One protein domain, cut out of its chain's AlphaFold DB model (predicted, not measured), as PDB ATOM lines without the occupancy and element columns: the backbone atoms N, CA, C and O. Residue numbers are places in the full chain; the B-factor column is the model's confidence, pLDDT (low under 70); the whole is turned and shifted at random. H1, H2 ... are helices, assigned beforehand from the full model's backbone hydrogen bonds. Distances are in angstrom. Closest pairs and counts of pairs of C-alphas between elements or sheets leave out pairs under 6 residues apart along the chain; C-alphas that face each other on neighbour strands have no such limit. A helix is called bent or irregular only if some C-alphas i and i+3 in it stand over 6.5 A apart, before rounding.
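AT A GLANCE: This is residues 200 to 249 and 548 to 627 of the 730 residues of the protein "Unannotated protein" of freshwater metagenome (UniProt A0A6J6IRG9). A compact bundle of four up-and-down helices, H1, H3, H4 and H5, has one long arm, residues 548 to 580 of H4, sticking out; short H2 sits between H1 and H3. The 130 printed residues, all helix in class, have H1 to H5 in order. The whole is extended, 90 by 26 by 22 A, radius of gyration of the C-alphas 24.8 A.

HOW THE PARTS SIT: H1, residues 204 to 222, touches H3, residues 230 to 245, opposite ways at a shallow tilt of 8 degrees; the closest C-alphas, of Ile 213 and Glu 240, are 6.6 A apart. H2, residues 224 to 228, only just touches each, only at the corner, with 3 pairs of C-alphas within 8 A. H4, residues 548 to 601, touches H3 with residues 592 to 600 alone; the closest C-alphas, of Ser 234 and Asn 599, are 5.8 A apart. H4 and H5, residues 607 to 627, form a hairpin at 15 degrees, closest at C-alphas 591 and 621, 7.0 A. Every O i to N i+4 pair is within hydrogen-bond range in H2, H3 and H5, 12 of 15 in H1 and 49 of 50 in H4.

IN THESE COORDINATES: H1 begins at C-alpha 204 (242.272, 190.285, 256.461) and is only just irregular, with C-alphas 210 and 213 6.53 A apart. H4 is 80.2 A long. H5, 30.3 A, ends at C-alpha 627 (238.049, 192.469, 241.424).

THE WHOLE: C-alphas 249 and 548 are 62.2 A apart across the cut. Residues 551 to 582 are among 52 under pLDDT 70.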
ATOM      1  N   ASN A 200     234.446 194.240 254.017       46.34
ATOM      2  CA  ASN A 200     234.870 192.943 253.456       46.34
ATOM      3  C   ASN A 200     235.831 193.102 252.250       46.34
ATOM      4  O   ASN A 200     236.284 192.132 251.644       46.34
ATOM      5  N   ARG A 201     236.139 194.343 251.875       42.53
ATOM      6  CA  ARG A 201     236.962 194.739 250.733       42.53
ATOM      7  C   ARG A 201     238.455 194.804 251.073       42.53
ATOM      8  O   ARG A 201     239.271 194.385 250.258       42.53
ATOM      9  N   ASP A 202     238.781 195.212 252.304       45.97
ATOM     10  CA  ASP A 202     240.126 195.159 252.913       45.97
ATOM     11  C   ASP A 202     240.245 194.002 253.914       45.97
ATOM     12  O   ASP A 202     241.037 194.041 254.860       45.97
ATOM     13  N   ASP A 203     239.404 192.986 253.715       53.38
ATOM     14  CA  ASP A 203     239.303 191.813 254.561       53.38
ATOM     15  C   ASP A 203     240.703 191.237 254.799       53.38
ATOM     16  O   ASP A 203     241.508 191.087 253.869       53.38
ATOM     17  N   TYR A 204     241.007 190.904 256.053       50.91
ATOM     18  CA  TYR A 204     242.272 190.285 256.461       50.91
ATOM     19  C   TYR A 204     242.723 189.184 255.500       50.91
ATOM     20  O   TYR A 204     243.908 188.991 255.230       50.91
ATOM     21  N   ARG A 205     241.733 188.442 255.006       57.25
ATOM     22  CA  ARG A 205     241.862 187.343 254.067       57.25
ATOM     23  C   ARG A 205     242.521 187.787 252.767       57.25
ATOM     24  O   ARG A 205     243.485 187.150 252.361       57.25
ATOM     25  N   ASN A 206     242.095 188.908 252.188       61.16
ATOM     26  CA  ASN A 206     242.689 189.499 250.985       61.16
ATOM     27  C   ASN A 206     244.110 190.002 251.268       61.16
ATOM     28  O   ASN A 206     245.034 189.708 250.508       61.16
ATOM     29  N   LEU A 207     244.319 190.672 252.408       59.47
ATOM     30  CA  LEU A 207     245.645 191.120 252.853       59.47
ATOM     31  C   LEU A 207     246.620 189.958 253.075       59.47
ATOM     32  O   LEU A 207     247.800 190.089 252.764       59.47
ATOM     33  N   LYS A 208     246.157 188.815 253.584       62.25
ATOM     34  CA  LYS A 208     246.980 187.621 253.806       62.25
ATOM     35  C   LYS A 208     247.227 186.865 252.507       62.25
ATOM     36  O   LYS A 208     248.368 186.478 252.264       62.25
ATOM     37  N   LEU A 209     246.229 186.745 251.632       68.62
ATOM     38  CA  LEU A 209     246.409 186.207 250.281       68.62
ATOM     39  C   LEU A 209     247.460 187.016 249.504       68.62
ATOM     40  O   LEU A 209     248.365 186.432 248.915       68.62
ATOM     41  N   HIS A 210     247.394 188.349 249.585       65.94
ATOM     42  CA  HIS A 210     248.365 189.263 248.981       65.94
ATOM     43  C   HIS A 210     249.731 189.263 249.696       65.94
ATOM     44  O   HIS A 210     250.780 189.282 249.058       65.94
ATOM     45  N   GLY A 211     249.745 189.268 251.030       58.88
ATOM     46  CA  GLY A 211     250.944 189.484 251.845       58.88
ATOM     47  C   GLY A 211     251.768 188.229 252.142       58.88
ATOM     48  O   GLY A 211     252.969 188.353 252.378       58.88
ATOM     49  N   THR A 212     251.156 187.042 252.116       70.44
ATOM     50  CA  THR A 212     251.821 185.758 252.411       70.44
ATOM     51  C   THR A 212     251.886 184.880 251.165       70.44
ATOM     52  O   THR A 212     252.903 184.916 250.477       70.44
ATOM     53  N   ILE A 213     250.792 184.209 250.791       79.44
ATOM     54  CA  ILE A 213     250.778 183.238 249.683       79.44
ATOM     55  C   ILE A 213     251.269 183.840 248.365       79.44
ATOM     56  O   ILE A 213     252.148 183.268 247.722       79.44
ATOM     57  N   LEU A 214     250.756 185.005 247.956       80.44
ATOM     58  CA  LEU A 214     251.185 185.644 246.708       80.44
ATOM     59  C   LEU A 214     252.690 185.954 246.713       80.44
ATOM     60  O   LEU A 214     253.369 185.707 245.717       80.44
ATOM     61  N   ASN A 215     253.228 186.445 247.832       74.50
ATOM     62  CA  ASN A 215     254.657 186.721 247.975       74.50
ATOM     63  C   ASN A 215     255.491 185.437 247.962       74.50
ATOM     64  O   ASN A 215     256.539 185.406 247.316       74.50
ATOM     65  N   THR A 216     255.015 184.370 248.603       78.75
ATOM     66  CA  THR A 216     255.650 183.046 248.596       78.75
ATOM     67  C   THR A 216     255.692 182.459 247.181       78.75
ATOM     68  O   THR A 216     256.736 181.964 246.749       78.75
ATOM     69  N   LEU A 217     254.611 182.590 246.405       84.44
ATOM     70  CA  LEU A 217     254.557 182.171 245.000       84.44
ATOM     71  C   LEU A 217     255.484 183.006 244.104       84.44
ATOM     72  O   LEU A 217     256.214 182.447 243.283       84.44
ATOM     73  N   ILE A 218     255.509 184.334 244.273       81.69
ATOM     74  CA  ILE A 218     256.414 185.228 243.530       81.69
ATOM     75  C   ILE A 218     257.878 184.922 243.870       81.69
ATOM     76  O   ILE A 218     258.725 184.870 242.976       81.69
ATOM     77  N   PHE A 219     258.188 184.699 245.148       80.50
ATOM     78  CA  PHE A 219     259.525 184.321 245.594       80.50
ATOM     79  C   PHE A 219     259.953 182.990 244.977       80.50
ATOM     80  O   PHE A 219     261.054 182.903 244.437       80.50
ATOM     81  N   ALA A 220     259.071 181.986 244.984       82.62
ATOM     82  CA  ALA A 220     259.328 180.705 244.341       82.62
ATOM     83  C   ALA A 220     259.586 180.868 242.840       82.62
ATOM     84  O   ALA A 220     260.593 180.367 242.353       82.62
ATOM     85  N   LYS A 221     258.759 181.640 242.121       84.00
ATOM     86  CA  LYS A 221     258.956 181.933 240.691       84.00
ATOM     87  C   LYS A 221     260.339 182.528 240.396       84.00
ATOM     88  O   LYS A 221     260.962 182.164 239.402       84.00
ATOM     89  N   ASN A 222     260.807 183.442 241.244       81.00
ATOM     90  CA  ASN A 222     262.049 184.183 241.029       81.00
ATOM     91  C   ASN A 222     263.300 183.474 241.584       81.00
ATOM     92  O   ASN A 222     264.413 183.917 241.305       81.00
ATOM     93  N   ASN A 223     263.145 182.399 242.367       80.94
ATOM     94  CA  ASN A 223     264.243 181.704 243.035       80.94
ATOM     95  C   ASN A 223     264.240 180.200 242.714       80.94
ATOM     96  O   ASN A 223     263.561 179.396 243.363       80.94
ATOM     97  N   SER A 224     265.059 179.811 241.733       74.31
ATOM     98  CA  SER A 224     265.198 178.422 241.275       74.31
ATOM     99  C   SER A 224     265.636 177.455 242.380       74.31
ATOM    100  O   SER A 224     265.216 176.297 242.378       74.31
ATOM    101  N   ASP A 225     266.426 177.920 243.351       75.62
ATOM    102  CA  ASP A 225     266.922 177.081 244.446       75.62
ATOM    103  C   ASP A 225     265.804 176.736 245.434       75.62
ATOM    104  O   ASP A 225     265.751 175.619 245.949       75.62
ATOM    105  N   PHE A 226     264.871 177.659 245.669       76.50
ATOM    106  CA  PHE A 226     263.707 177.400 246.513       76.50
ATOM    107  C   PHE A 226     262.719 176.443 245.831       76.50
ATOM    108  O   PHE A 226     262.268 175.482 246.449       76.50
ATOM    109  N   LEU A 227     262.488 176.631 244.527       75.00
ATOM    110  CA  LEU A 227     261.706 175.722 243.676       75.00
ATOM    111  C   LEU A 227     262.277 174.296 243.640       75.00
ATOM    112  O   LEU A 227     261.524 173.320 243.613       75.00
ATOM    113  N   SER A 228     263.606 174.162 243.669       74.38
ATOM    114  CA  SER A 228     264.274 172.856 243.708       74.38
ATOM    115  C   SER A 228     264.005 172.089 245.015       74.38
ATOM    116  O   SER A 228     263.980 170.857 245.019       74.38
ATOM    117  N   LYS A 229     263.701 172.799 246.113       84.81
ATOM    118  CA  LYS A 229     263.325 172.244 247.425       84.81
ATOM    119  C   LYS A 229     261.805 172.087 247.549       84.81
ATOM    120  O   LYS A 229     261.177 172.630 248.456       84.81
ATOM    121  N   ARG A 230     261.213 171.295 246.650       80.44
ATOM    122  CA  ARG A 230     259.751 171.113 246.514       80.44
ATOM    123  C   ARG A 230     259.017 170.798 247.815       80.44
ATOM    124  O   ARG A 230     257.947 171.344 248.056       80.44
ATOM    125  N   GLN A 231     259.604 169.956 248.663       82.94
ATOM    126  CA  GLN A 231     258.997 169.584 249.938       82.94
ATOM    127  C   GLN A 231     258.912 170.777 250.902       82.94
ATOM    128  O   GLN A 231     257.858 171.020 251.477       82.94
ATOM    129  N   GLN A 232     259.973 171.586 250.994       83.19
ATOM    130  CA  GLN A 232     259.979 172.804 251.806       83.19
ATOM    131  C   GLN A 232     258.974 173.839 251.274       83.19
ATOM    132  O   GLN A 232     258.282 174.498 252.052       83.19
ATOM    133  N   PHE A 233     258.870 173.971 249.950       83.44
ATOM    134  CA  PHE A 233     257.904 174.863 249.307       83.44
ATOM    135  C   PHE A 233     256.453 174.433 249.581       83.44
ATOM    136  O   PHE A 233     255.649 175.252 250.026       83.44
ATOM    137  N   SER A 234     256.144 173.145 249.411       85.44
ATOM    138  CA  SER A 234     254.815 172.587 249.685       85.44
ATOM    139  C   SER A 234     254.425 172.697 251.164       85.44
ATOM    140  O   SER A 234     253.301 173.079 251.485       85.44
ATOM    141  N   GLU A 235     255.357 172.440 252.087       84.62
ATOM    142  CA  GLU A 235     255.131 172.616 253.528       84.62
ATOM    143  C   GLU A 235     254.855 174.084 253.894       84.62
ATOM    144  O   GLU A 235     253.996 174.354 254.735       84.62
ATOM    145  N   THR A 236     255.528 175.031 253.230       82.12
ATOM    146  CA  THR A 236     255.311 176.473 253.437       82.12
ATOM    147  C   THR A 236     253.920 176.895 252.961       82.12
ATOM    148  O   THR A 236     253.168 177.479 253.738       82.12
ATOM    149  N   ILE A 237     253.535 176.519 251.734       83.75
ATOM    150  CA  ILE A 237     252.192 176.797 251.197       83.75
ATOM    151  C   ILE A 237     251.114 176.134 252.057       83.75
ATOM    152  O   ILE A 237     250.112 176.762 252.383       83.75
ATOM    153  N   LYS A 238     251.318 174.876 252.471       84.44
ATOM    154  CA  LYS A 238     250.360 174.153 253.315       84.44
ATOM    155  C   LYS A 238     250.108 174.880 254.632       84.44
ATOM    156  O   LYS A 238     248.957 175.039 255.024       84.44
ATOM    157  N   LYS A 239     251.175 175.342 255.287       79.56
ATOM    158  CA  LYS A 239     251.083 176.099 256.536       79.56
ATOM    159  C   LYS A 239     250.317 177.411 256.341       79.56
ATOM    160  O   LYS A 239     249.417 177.704 257.120       79.56
ATOM    161  N   GLU A 240     250.630 178.162 255.287       77.44
ATOM    162  CA  GLU A 240     249.940 179.421 254.970       77.44
ATOM    163  C   GLU A 240     248.450 179.208 254.629       77.44
ATOM    164  O   GLU A 240     247.608 180.013 255.027       77.44
ATOM    165  N   LEU A 241     248.101 178.104 253.955       80.19
ATOM    166  CA  LEU A 241     246.715 177.715 253.663       80.19
ATOM    167  C   LEU A 241     245.943 177.276 254.916       80.19
ATOM    168  O   LEU A 241     244.790 177.671 255.102       80.19
ATOM    169  N   ASP A 242     246.562 176.491 255.801       74.75
ATOM    170  CA  ASP A 242     245.952 176.083 257.073       74.75
ATOM    171  C   ASP A 242     245.651 177.312 257.955       74.75
ATOM    172  O   ASP A 242     244.573 177.412 258.554       74.75
ATOM    173  N   ASP A 243     246.546 178.302 257.932       65.88
ATOM    174  CA  ASP A 243     246.387 179.598 258.593       65.88
ATOM    175  C   ASP A 243     245.275 180.482 257.979       65.88
ATOM    176  O   ASP A 243     244.831 181.431 258.632       65.88
ATOM    177  N   LEU A 244     244.822 180.217 256.745       68.19
ATOM    178  CA  LEU A 244     243.664 180.874 256.107       68.19
ATOM    179  C   LEU A 244     242.338 180.141 256.386       68.19
ATOM    180  O   LEU A 244     241.273 180.760 256.368       68.19
ATOM    181  N   ARG A 245     242.383 178.827 256.650       62.31
ATOM    182  CA  ARG A 245     241.203 177.971 256.896       62.31
ATOM    183  C   ARG A 245     240.644 178.067 258.311       62.31
ATOM    184  O   ARG A 245     239.429 177.980 258.496       62.31
ATOM    185  N   LEU A 246     241.507 178.211 259.313       52.84
ATOM    186  CA  LEU A 246     241.094 178.307 260.719       52.84
ATOM    187  C   LEU A 246     240.175 179.515 260.980       52.84
ATOM    188  O   LEU A 246     239.271 179.411 261.801       52.84
ATOM    189  N   ASP A 247     240.300 180.577 260.181       51.09
ATOM    190  CA  ASP A 247     239.445 181.772 260.225       51.09
ATOM    191  C   ASP A 247     238.073 181.597 259.538       51.09
ATOM    192  O   ASP A 247     237.212 182.472 259.637       51.09
ATOM    193  N   GLN A 248     237.850 180.513 258.780       46.56
ATOM    194  CA  GLN A 248     236.555 180.218 258.140       46.56
ATOM    195  C   GLN A 248     235.645 179.353 259.012       46.56
ATOM    196  O   GLN A 248     234.423 179.360 258.840       46.56
ATOM    197  N   ARG A 249     236.219 178.598 259.953       44.44
ATOM    198  CA  ARG A 249     235.436 177.910 260.975       44.44
ATOM    199  C   ARG A 249     235.043 178.956 262.001       44.44
ATOM    200  O   ARG A 249     235.756 179.126 262.977       44.44
ATOM    201  N   PHE A 548     184.738 214.715 253.793       69.69
ATOM    202  CA  PHE A 548     186.095 215.142 254.140       69.69
ATOM    203  C   PHE A 548     186.828 214.122 255.010       69.69
ATOM    204  O   PHE A 548     187.975 213.783 254.714       69.69
ATOM    205  N   THR A 549     186.181 213.578 256.041       70.31
ATOM    206  CA  THR A 549     186.807 212.582 256.919       70.31
ATOM    207  C   THR A 549     187.104 211.270 256.177       70.31
ATOM    208  O   THR A 549     188.119 210.621 256.447       70.31
ATOM    209  N   LEU A 550     186.264 210.857 255.219       73.12
ATOM    210  CA  LEU A 550     186.527 209.682 254.377       73.12
ATOM    211  C   LEU A 550     187.705 209.901 253.420       73.12
ATOM    212  O   LEU A 550     188.586 209.043 253.336       73.12
ATOM    213  N   VAL A 551     187.744 211.048 252.740       67.50
ATOM    214  CA  VAL A 551     188.833 211.403 251.817       67.50
ATOM    215  C   VAL A 551     190.160 211.504 252.565       67.50
ATOM    216  O   VAL A 551     191.140 210.893 252.141       67.50
ATOM    217  N   LEU A 552     190.183 212.189 253.712       66.06
ATOM    218  CA  LEU A 552     191.376 212.307 254.550       66.06
ATOM    219  C   LEU A 552     191.854 210.933 255.043       66.06
ATOM    220  O   LEU A 552     193.038 210.618 254.953       66.06
ATOM    221  N   GLY A 553     190.932 210.074 255.491       65.12
ATOM    222  CA  GLY A 553     191.259 208.707 255.903       65.12
ATOM    223  C   GLY A 553     191.850 207.858 254.771       65.12
ATOM    224  O   GLY A 553     192.794 207.099 254.995       65.12
ATOM    225  N   SER A 554     191.333 208.002 253.547       66.25
ATOM    226  CA  SER A 554     191.866 207.309 252.369       66.25
ATOM    227  C   SER A 554     193.256 207.808 251.970       66.25
ATOM    228  O   SER A 554     194.087 206.995 251.561       66.25
ATOM    229  N   LEU A 555     193.511 209.116 252.071       63.28
ATOM    230  CA  LEU A 555     194.821 209.713 251.789       63.28
ATOM    231  C   LEU A 555     195.870 209.217 252.784       63.28
ATOM    232  O   LEU A 555     196.878 208.648 252.374       63.28
ATOM    233  N   LEU A 556     195.570 209.296 254.083       63.56
ATOM    234  CA  LEU A 556     196.456 208.794 255.134       63.56
ATOM    235  C   LEU A 556     196.802 207.315 254.923       63.56
ATOM    236  O   LEU A 556     197.967 206.939 254.993       63.56
ATOM    237  N   LYS A 557     195.813 206.469 254.603       64.50
ATOM    238  CA  LYS A 557     196.048 205.040 254.331       64.50
ATOM    239  C   LYS A 557     196.979 204.812 253.135       64.50
ATOM    240  O   LYS A 557     197.779 203.881 253.161       64.50
ATOM    241  N   ARG A 558     196.869 205.633 252.089       64.94
ATOM    242  CA  ARG A 558     197.728 205.543 250.903       64.94
ATOM    243  C   ARG A 558     199.159 205.974 251.209       64.94
ATOM    244  O   ARG A 558     200.067 205.264 250.794       64.94
ATOM    245  N   LEU A 559     199.339 207.072 251.943       61.91
ATOM    246  CA  LEU A 559     200.655 207.519 252.400       61.91
ATOM    247  C   LEU A 559     201.350 206.418 253.204       61.91
ATOM    248  O   LEU A 559     202.464 206.036 252.867       61.91
ATOM    249  N   TYR A 560     200.644 205.803 254.161       62.50
ATOM    250  CA  TYR A 560     201.189 204.673 254.920       62.50
ATOM    251  C   TYR A 560     201.611 203.498 254.025       62.50
ATOM    252  O   TYR A 560     202.649 202.896 254.278       62.50
ATOM    253  N   LYS A 561     200.839 203.182 252.977       63.66
ATOM    254  CA  LYS A 561     201.175 202.104 252.033       63.66
ATOM    255  C   LYS A 561     202.415 202.430 251.196       63.66
ATOM    256  O   LYS A 561     203.244 201.556 250.986       63.66
ATOM    257  N   GLN A 562     202.546 203.668 250.720       63.34
ATOM    258  CA  GLN A 562     203.729 204.104 249.969       63.34
ATOM    259  C   GLN A 562     204.986 204.088 250.840       63.34
ATOM    260  O   GLN A 562     206.053 203.713 250.363       63.34
ATOM    261  N   ASP A 563     204.851 204.444 252.115       59.00
ATOM    262  CA  ASP A 563     205.953 204.388 253.073       59.00
ATOM    263  C   ASP A 563     206.363 202.939 253.367       59.00
ATOM    264  O   ASP A 563     207.549 202.637 253.426       59.00
ATOM    265  N   GLU A 564     205.399 202.024 253.491       60.41
ATOM    266  CA  GLU A 564     205.653 200.586 253.639       60.41
ATOM    267  C   GLU A 564     206.366 200.003 252.409       60.41
ATOM    268  O   GLU A 564     207.352 199.281 252.551       60.41
ATOM    269  N   GLU A 565     205.932 200.380 251.204       62.44
ATOM    270  CA  GLU A 565     206.590 199.998 249.950       62.44
ATOM    271  C   GLU A 565     208.022 200.561 249.875       62.44
ATOM    272  O   GLU A 565     208.950 199.820 249.553       62.44
ATOM    273  N   GLN A 566     208.245 201.824 250.250       59.97
ATOM    274  CA  GLN A 566     209.588 202.421 250.280       59.97
ATOM    275  C   GLN A 566     210.507 201.829 251.355       59.97
ATOM    276  O   GLN A 566     211.715 201.756 251.155       59.97
ATOM    277  N   ILE A 567     209.971 201.432 252.507       58.38
ATOM    278  CA  ILE A 567     210.749 200.727 253.531       58.38
ATOM    279  C   ILE A 567     211.137 199.344 253.006       58.38
ATOM    280  O   ILE A 567     212.281 198.923 253.163       58.38
ATOM    281  N   SER A 568     210.205 198.654 252.343       58.75
ATOM    282  CA  SER A 568     210.465 197.333 251.772       58.75
ATOM    283  C   SER A 568     211.561 197.358 250.702       58.75
ATOM    284  O   SER A 568     212.379 196.444 250.682       58.75
ATOM    285  N   SER A 569     211.656 198.414 249.882       58.69
ATOM    286  CA  SER A 569     212.734 198.534 248.890       58.69
ATOM    287  C   SER A 569     214.115 198.648 249.534       58.69
ATOM    288  O   SER A 569     215.045 198.007 249.064       58.69
ATOM    289  N   THR A 570     214.246 199.356 250.660       57.94
ATOM    290  CA  THR A 570     215.522 199.431 251.396       57.94
ATOM    291  C   THR A 570     215.966 198.055 251.917       57.94
ATOM    292  O   THR A 570     217.154 197.751 251.941       57.94
ATOM    293  N   PHE A 571     215.021 197.190 252.304       57.66
ATOM    294  CA  PHE A 571     215.325 195.809 252.702       57.66
ATOM    295  C   PHE A 571     215.679 194.900 251.515       57.66
ATOM    296  O   PHE A 571     216.432 193.942 251.677       57.66
ATOM    297  N   VAL A 572     215.150 195.181 250.320       57.28
ATOM    298  CA  VAL A 572     215.560 194.480 249.092       57.28
ATOM    299  C   VAL A 572     217.024 194.785 248.775       57.28
ATOM    300  O   VAL A 572     217.767 193.869 248.426       57.28
ATOM    301  N   ASP A 573     217.467 196.026 248.981       59.31
ATOM    302  CA  ASP A 573     218.876 196.396 248.814       59.31
ATOM    303  C   ASP A 573     219.786 195.641 249.800       59.31
ATOM    304  O   ASP A 573     220.842 195.152 249.405       59.31
ATOM    305  N   GLU A 574     219.350 195.428 251.048       56.78
ATOM    306  CA  GLU A 574     220.078 194.599 252.024       56.78
ATOM    307  C   GLU A 574     220.215 193.139 251.558       56.78
ATOM    308  O   GLU A 574     221.293 192.545 251.641       56.78
ATOM    309  N   ALA A 575     219.136 192.550 251.034       59.03
ATOM    310  CA  ALA A 575     219.174 191.192 250.499       59.03
ATOM    311  C   ALA A 575     220.134 191.081 249.302       59.03
ATOM    312  O   ALA A 575     220.872 190.100 249.198       59.03
ATOM    313  N   ASN A 576     220.169 192.098 248.437       61.41
ATOM    314  CA  ASN A 576     221.096 192.160 247.309       61.41
ATOM    315  C   ASN A 576     222.558 192.258 247.770       61.41
ATOM    316  O   ASN A 576     223.405 191.548 247.234       61.41
ATOM    317  N   VAL A 577     222.853 193.070 248.792       61.53
ATOM    318  CA  VAL A 577     224.203 193.163 249.380       61.53
ATOM    319  C   VAL A 577     224.658 191.810 249.930       61.53
ATOM    320  O   VAL A 577     225.751 191.356 249.591       61.53
ATOM    321  N   ARG A 578     223.807 191.110 250.691       61.34
ATOM    322  CA  ARG A 578     224.132 189.768 251.215       61.34
ATOM    323  C   ARG A 578     224.400 188.750 250.105       61.34
ATOM    324  O   ARG A 578     225.337 187.967 250.209       61.34
ATOM    325  N   LEU A 579     223.622 188.783 249.021       67.69
ATOM    326  CA  LEU A 579     223.855 187.921 247.857       67.69
ATOM    327  C   LEU A 579     225.237 188.162 247.227       67.69
ATOM    328  O   LEU A 579     225.870 187.213 246.760       67.69
ATOM    329  N   TYR A 580     225.720 189.407 247.214       69.00
ATOM    330  CA  TYR A 580     227.063 189.726 246.723       69.00
ATOM    331  C   TYR A 580     228.165 189.243 247.667       69.00
ATOM    332  O   TYR A 580     229.181 188.740 247.188       69.00
ATOM    333  N   GLU A 581     227.957 189.336 248.980       65.31
ATOM    334  CA  GLU A 581     228.889 188.800 249.978       65.31
ATOM    335  C   GLU A 581     229.015 187.277 249.877       65.31
ATOM    336  O   GLU A 581     230.130 186.754 249.827       65.31
ATOM    337  N   ASP A 582     227.889 186.567 249.759       67.38
ATOM    338  CA  ASP A 582     227.870 185.114 249.579       67.38
ATOM    339  C   ASP A 582     228.608 184.699 248.295       67.38
ATOM    340  O   ASP A 582     229.386 183.737 248.296       67.38
ATOM    341  N   ALA A 583     228.413 185.443 247.200       73.00
ATOM    342  CA  ALA A 583     229.106 185.207 245.937       73.00
ATOM    343  C   ALA A 583     230.619 185.462 246.051       73.00
ATOM    344  O   ALA A 583     231.414 184.629 245.620       73.00
ATOM    345  N   LEU A 584     231.036 186.568 246.674       74.81
ATOM    346  CA  LEU A 584     232.452 186.871 246.897       74.81
ATOM    347  C   LEU A 584     233.119 185.809 247.786       74.81
ATOM    348  O   LEU A 584     234.228 185.355 247.497       74.81
ATOM    349  N   GLN A 585     232.431 185.365 248.842       73.88
ATOM    350  CA  GLN A 585     232.922 184.314 249.730       73.88
ATOM    351  C   GLN A 585     233.052 182.966 249.005       73.88
ATOM    352  O   GLN A 585     233.973 182.194 249.294       73.88
ATOM    353  N   PHE A 586     232.138 182.665 248.083       79.44
ATOM    354  CA  PHE A 586     232.225 181.483 247.231       79.44
ATOM    355  C   PHE A 586     233.478 181.523 246.345       79.44
ATOM    356  O   PHE A 586     234.261 180.571 246.372       79.44
ATOM    357  N   GLU A 587     233.722 182.633 245.645       82.38
ATOM    358  CA  GLU A 587     234.908 182.788 244.789       82.38
ATOM    359  C   GLU A 587     236.209 182.724 245.601       82.38
ATOM    360  O   GLU A 587     237.155 182.035 245.219       82.38
ATOM    361  N   TYR A 588     236.237 183.347 246.785       79.94
ATOM    362  CA  TYR A 588     237.366 183.238 247.709       79.94
ATOM    363  C   TYR A 588     237.672 181.778 248.065       79.94
ATOM    364  O   TYR A 588     238.820 181.337 247.994       79.94
ATOM    365  N   LYS A 589     236.648 180.998 248.441       80.75
ATOM    366  CA  LYS A 589     236.819 179.568 248.746       80.75
ATOM    367  C   LYS A 589     237.380 178.813 247.550       80.75
ATOM    368  O   LYS A 589     238.226 177.948 247.743       80.75
ATOM    369  N   GLN A 590     236.959 179.166 246.340       84.75
ATOM    370  CA  GLN A 590     237.449 178.530 245.127       84.75
ATOM    371  C   GLN A 590     238.933 178.824 244.869       84.75
ATOM    372  O   GLN A 590     239.671 177.905 244.532       84.75
ATOM    373  N   VAL A 591     239.402 180.056 245.109       85.69
ATOM    374  CA  VAL A 591     240.841 180.392 245.049       85.69
ATOM    375  C   VAL A 591     241.648 179.552 246.045       85.69
ATOM    376  O   VAL A 591     242.714 179.043 245.708       85.69
ATOM    377  N   ILE A 592     241.136 179.369 247.264       84.75
ATOM    378  CA  ILE A 592     241.791 178.534 248.281       84.75
ATOM    379  C   ILE A 592     241.837 177.061 247.852       84.75
ATOM    380  O   ILE A 592     242.885 176.432 247.972       84.75
ATOM    381  N   THR A 593     240.743 176.515 247.313       86.19
ATOM    382  CA  THR A 593     240.710 175.139 246.788       86.19
ATOM    383  C   THR A 593     241.690 174.946 245.628       86.19
ATOM    384  O   THR A 593     242.461 173.993 245.647       86.19
ATOM    385  N   ASP A 594     241.750 175.884 244.678       86.00
ATOM    386  CA  ASP A 594     242.701 175.833 243.559       86.00
ATOM    387  C   ASP A 594     244.166 175.793 244.048       86.00
ATOM    388  O   ASP A 594     244.997 175.065 243.494       86.00
ATOM    389  N   LEU A 595     244.491 176.543 245.110       88.81
ATOM    390  CA  LEU A 595     245.819 176.547 245.732       88.81
ATOM    391  C   LEU A 595     246.137 175.246 246.477       88.81
ATOM    392  O   LEU A 595     247.297 174.834 246.533       88.81
ATOM    393  N   GLU A 596     245.135 174.595 247.061       87.06
ATOM    394  CA  GLU A 596     245.295 173.296 247.718       87.06
ATOM    395  C   GLU A 596     245.568 172.186 246.712       87.06
ATOM    396  O   GLU A 596     246.469 171.373 246.936       87.06
ATOM    397  N   ASP A 597     244.823 172.181 245.608       87.69
ATOM    398  CA  ASP A 597     245.030 171.259 244.497       87.69
ATOM    399  C   ASP A 597     246.433 171.462 243.918       87.69
ATOM    400  O   ASP A 597     247.213 170.512 243.813       87.69
ATOM    401  N   PHE A 598     246.827 172.721 243.685       89.38
ATOM    402  CA  PHE A 598     248.193 173.049 243.286       89.38
ATOM    403  C   PHE A 598     249.230 172.524 244.290       89.38
ATOM    404  O   PHE A 598     250.216 171.906 243.888       89.38
ATOM    405  N   ASN A 599     249.013 172.714 245.593       87.75
ATOM    406  CA  ASN A 599     249.951 172.263 246.619       87.75
ATOM    407  C   ASN A 599     250.141 170.733 246.630       87.75
ATOM    408  O   ASN A 599     251.247 170.250 246.878       87.75
ATOM    409  N   GLN A 600     249.087 169.967 246.335       86.44
ATOM    410  CA  GLN A 600     249.171 168.510 246.180       86.44
ATOM    411  C   GLN A 600     249.942 168.113 244.914       86.44
ATOM    412  O   GLN A 600     250.692 167.134 244.922       86.44
ATOM    413  N   GLU A 601     249.804 168.892 243.841       87.00
ATOM    414  CA  GLU A 601     250.470 168.650 242.563       87.00
ATOM    415  C   GLU A 601     251.975 168.962 242.588       87.00
ATOM    416  O   GLU A 601     252.727 168.291 241.886       87.00
ATOM    417  N   ILE A 602     252.461 169.904 243.413       85.50
ATOM    418  CA  ILE A 602     253.888 170.328 243.462       85.50
ATOM    419  C   ILE A 602     254.869 169.140 243.475       85.50
ATOM    420  O   ILE A 602     255.949 169.195 242.874       85.50
ATOM    421  N   MET A 603     254.505 168.046 244.147       80.50
ATOM    422  CA  MET A 603     255.352 166.861 244.278       80.50
ATOM    423  C   MET A 603     255.374 165.970 243.025       80.50
ATOM    424  O   MET A 603     256.333 165.222 242.845       80.50
ATOM    425  N   THR A 604     254.371 166.054 242.150       81.62
ATOM    426  CA  THR A 604     254.159 165.133 241.019       81.62
ATOM    427  C   THR A 604     254.482 165.739 239.650       81.62
ATOM    428  O   THR A 604     254.858 164.998 238.742       81.62
ATOM    429  N   ILE A 605     254.401 167.063 239.481       84.44
ATOM    430  CA  ILE A 605     254.606 167.725 238.177       84.44
ATOM    431  C   ILE A 605     256.073 168.112 237.894       84.44
ATOM    432  O   ILE A 605     256.885 168.284 238.799       84.44
ATOM    433  N   GLY A 606     256.467 168.221 236.619       77.94
ATOM    434  CA  GLY A 606     257.828 168.617 236.204       77.94
ATOM    435  C   GLY A 606     258.133 170.105 236.449       77.94
ATOM    436  O   GLY A 606     257.215 170.914 236.508       77.94
ATOM    437  N   ASN A 607     259.411 170.497 236.574       75.12
ATOM    438  CA  ASN A 607     259.800 171.885 236.909       75.12
ATOM    439  C   ASN A 607     259.282 172.938 235.908       75.12
ATOM    440  O   ASN A 607     258.849 174.009 236.328       75.12
ATOM    441  N   GLU A 608     259.288 172.638 234.606       76.06
ATOM    442  CA  GLU A 608     258.742 173.541 233.577       76.06
ATOM    443  C   GLU A 608     257.230 173.750 233.748       76.06
ATOM    444  O   GLU A 608     256.737 174.873 233.678       76.06
ATOM    445  N   VAL A 609     256.502 172.675 234.064       83.19
ATOM    446  CA  VAL A 609     255.051 172.705 234.295       83.19
ATOM    447  C   VAL A 609     254.716 173.443 235.595       83.19
ATOM    448  O   VAL A 609     253.769 174.225 235.625       83.19
ATOM    449  N   ILE A 610     255.527 173.267 236.647       83.44
ATOM    450  CA  ILE A 610     255.385 173.994 237.920       83.44
ATOM    451  C   ILE A 610     255.510 175.500 237.700       83.44
ATOM    452  O   ILE A 610     254.706 176.254 238.233       83.44
ATOM    453  N   SER A 611     256.492 175.949 236.913       81.31
ATOM    454  CA  SER A 611     256.702 177.382 236.676       81.31
ATOM    455  C   SER A 611     255.495 178.034 235.992       81.31
ATOM    456  O   SER A 611     255.041 179.094 236.425       81.31
ATOM    457  N   ILE A 612     254.915 177.362 234.991       83.06
ATOM    458  CA  ILE A 612     253.692 177.813 234.308       83.06
ATOM    459  C   ILE A 612     252.502 177.816 235.275       83.06
ATOM    460  O   ILE A 612     251.717 178.765 235.294       83.06
ATOM    461  N   ARG A 613     252.373 176.780 236.114       86.44
ATOM    462  CA  ARG A 613     251.275 176.692 237.080       86.44
ATOM    463  C   ARG A 613     251.366 177.767 238.165       86.44
ATOM    464  O   ARG A 613     250.347 178.377 238.465       86.44
ATOM    465  N   ILE A 614     252.564 178.052 238.681       87.50
ATOM    466  CA  ILE A 614     252.805 179.155 239.626       87.50
ATOM    467  C   ILE A 614     252.370 180.483 239.016       87.50
ATOM    468  O   ILE A 614     251.701 181.264 239.688       87.50
ATOM    469  N   GLU A 615     252.705 180.741 237.748       86.56
ATOM    470  CA  GLU A 615     252.275 181.972 237.083       86.56
ATOM    471  C   GLU A 615     250.748 182.070 237.012       86.56
ATOM    472  O   GLU A 615     250.189 183.111 237.348       86.56
ATOM    473  N   ASN A 616     250.063 180.983 236.649       86.81
ATOM    474  CA  ASN A 616     248.602 180.971 236.595       86.81
ATOM    475  C   ASN A 616     247.971 181.211 237.976       86.81
ATOM    476  O   ASN A 616     247.040 182.008 238.075       86.81
ATOM    477  N   GLU A 617     248.489 180.595 239.043       89.31
ATOM    478  CA  GLU A 617     247.994 180.832 240.408       89.31
ATOM    479  C   GLU A 617     248.255 182.274 240.876       89.31
ATOM    480  O   GLU A 617     247.363 182.914 241.435       89.31
ATOM    481  N   ILE A 618     249.423 182.854 240.562       88.31
ATOM    482  CA  ILE A 618     249.716 184.275 240.821       88.31
ATOM    483  C   ILE A 618     248.676 185.175 240.140       88.31
ATOM    484  O   ILE A 618     248.173 186.115 240.761       88.31
ATOM    485  N   GLN A 619     248.346 184.910 238.873       88.31
ATOM    486  CA  GLN A 619     247.380 185.728 238.135       88.31
ATOM    487  C   GLN A 619     245.943 185.535 238.636       88.31
ATOM    488  O   GLN A 619     245.211 186.519 238.706       88.31
ATOM    489  N   LYS A 620     245.545 184.327 239.063       89.19
ATOM    490  CA  LYS A 620     244.226 184.089 239.684       89.19
ATOM    491  C   LYS A 620     244.065 184.886 240.975       89.19
ATOM    492  O   LYS A 620     243.059 185.572 241.148       89.19
ATOM    493  N   ILE A 621     245.076 184.838 241.846       86.19
ATOM    494  CA  ILE A 621     245.099 185.609 243.093       86.19
ATOM    495  C   ILE A 621     244.998 187.104 242.792       86.19
ATOM    496  O   ILE A 621     244.176 187.797 243.381       86.19
ATOM    497  N   ARG A 622     245.800 187.612 241.849       84.44
ATOM    498  CA  ARG A 622     245.771 189.030 241.463       84.44
ATOM    499  C   ARG A 622     244.424 189.447 240.886       84.44
ATOM    500  O   ARG A 622     243.914 190.488 241.279       84.44
ATOM    501  N   ALA A 623     243.838 188.644 239.999       86.31
ATOM    502  CA  ALA A 623     242.525 188.922 239.428       86.31
ATOM    503  C   ALA A 623     241.446 188.983 240.516       86.31
ATOM    504  O   ALA A 623     240.636 189.908 240.510       86.31
ATOM    505  N   PHE A 624     241.474 188.048 241.474       86.94
ATOM    506  CA  PHE A 624     240.571 188.065 242.621       86.94
ATOM    507  C   PHE A 624     240.756 189.325 243.465       86.94
ATOM    508  O   PHE A 624     239.785 190.035 243.665       86.94
ATOM    509  N   LEU A 625     241.984 189.656 243.875       80.00
ATOM    510  CA  LEU A 625     242.262 190.833 244.711       80.00
ATOM    511  C   LEU A 625     241.870 192.154 244.038       80.00
ATOM    512  O   LEU A 625     241.346 193.053 244.684       80.00
ATOM    513  N   VAL A 626     242.103 192.267 242.729       79.62
ATOM    514  CA  VAL A 626     241.745 193.460 241.950       79.62
ATOM    515  C   VAL A 626     240.224 193.582 241.785       79.62
ATOM    516  O   VAL A 626     239.691 194.689 241.809       79.62
ATOM    517  N   CYS A 627     239.502 192.465 241.641       79.88
ATOM    518  CA  CYS A 627     238.049 192.469 241.424       79.88
ATOM    519  C   CYS A 627     237.223 192.442 242.710       79.88
ATOM    520  O   CYS A 627     236.104 192.955 242.718       79.88
TER     521      CYS A 627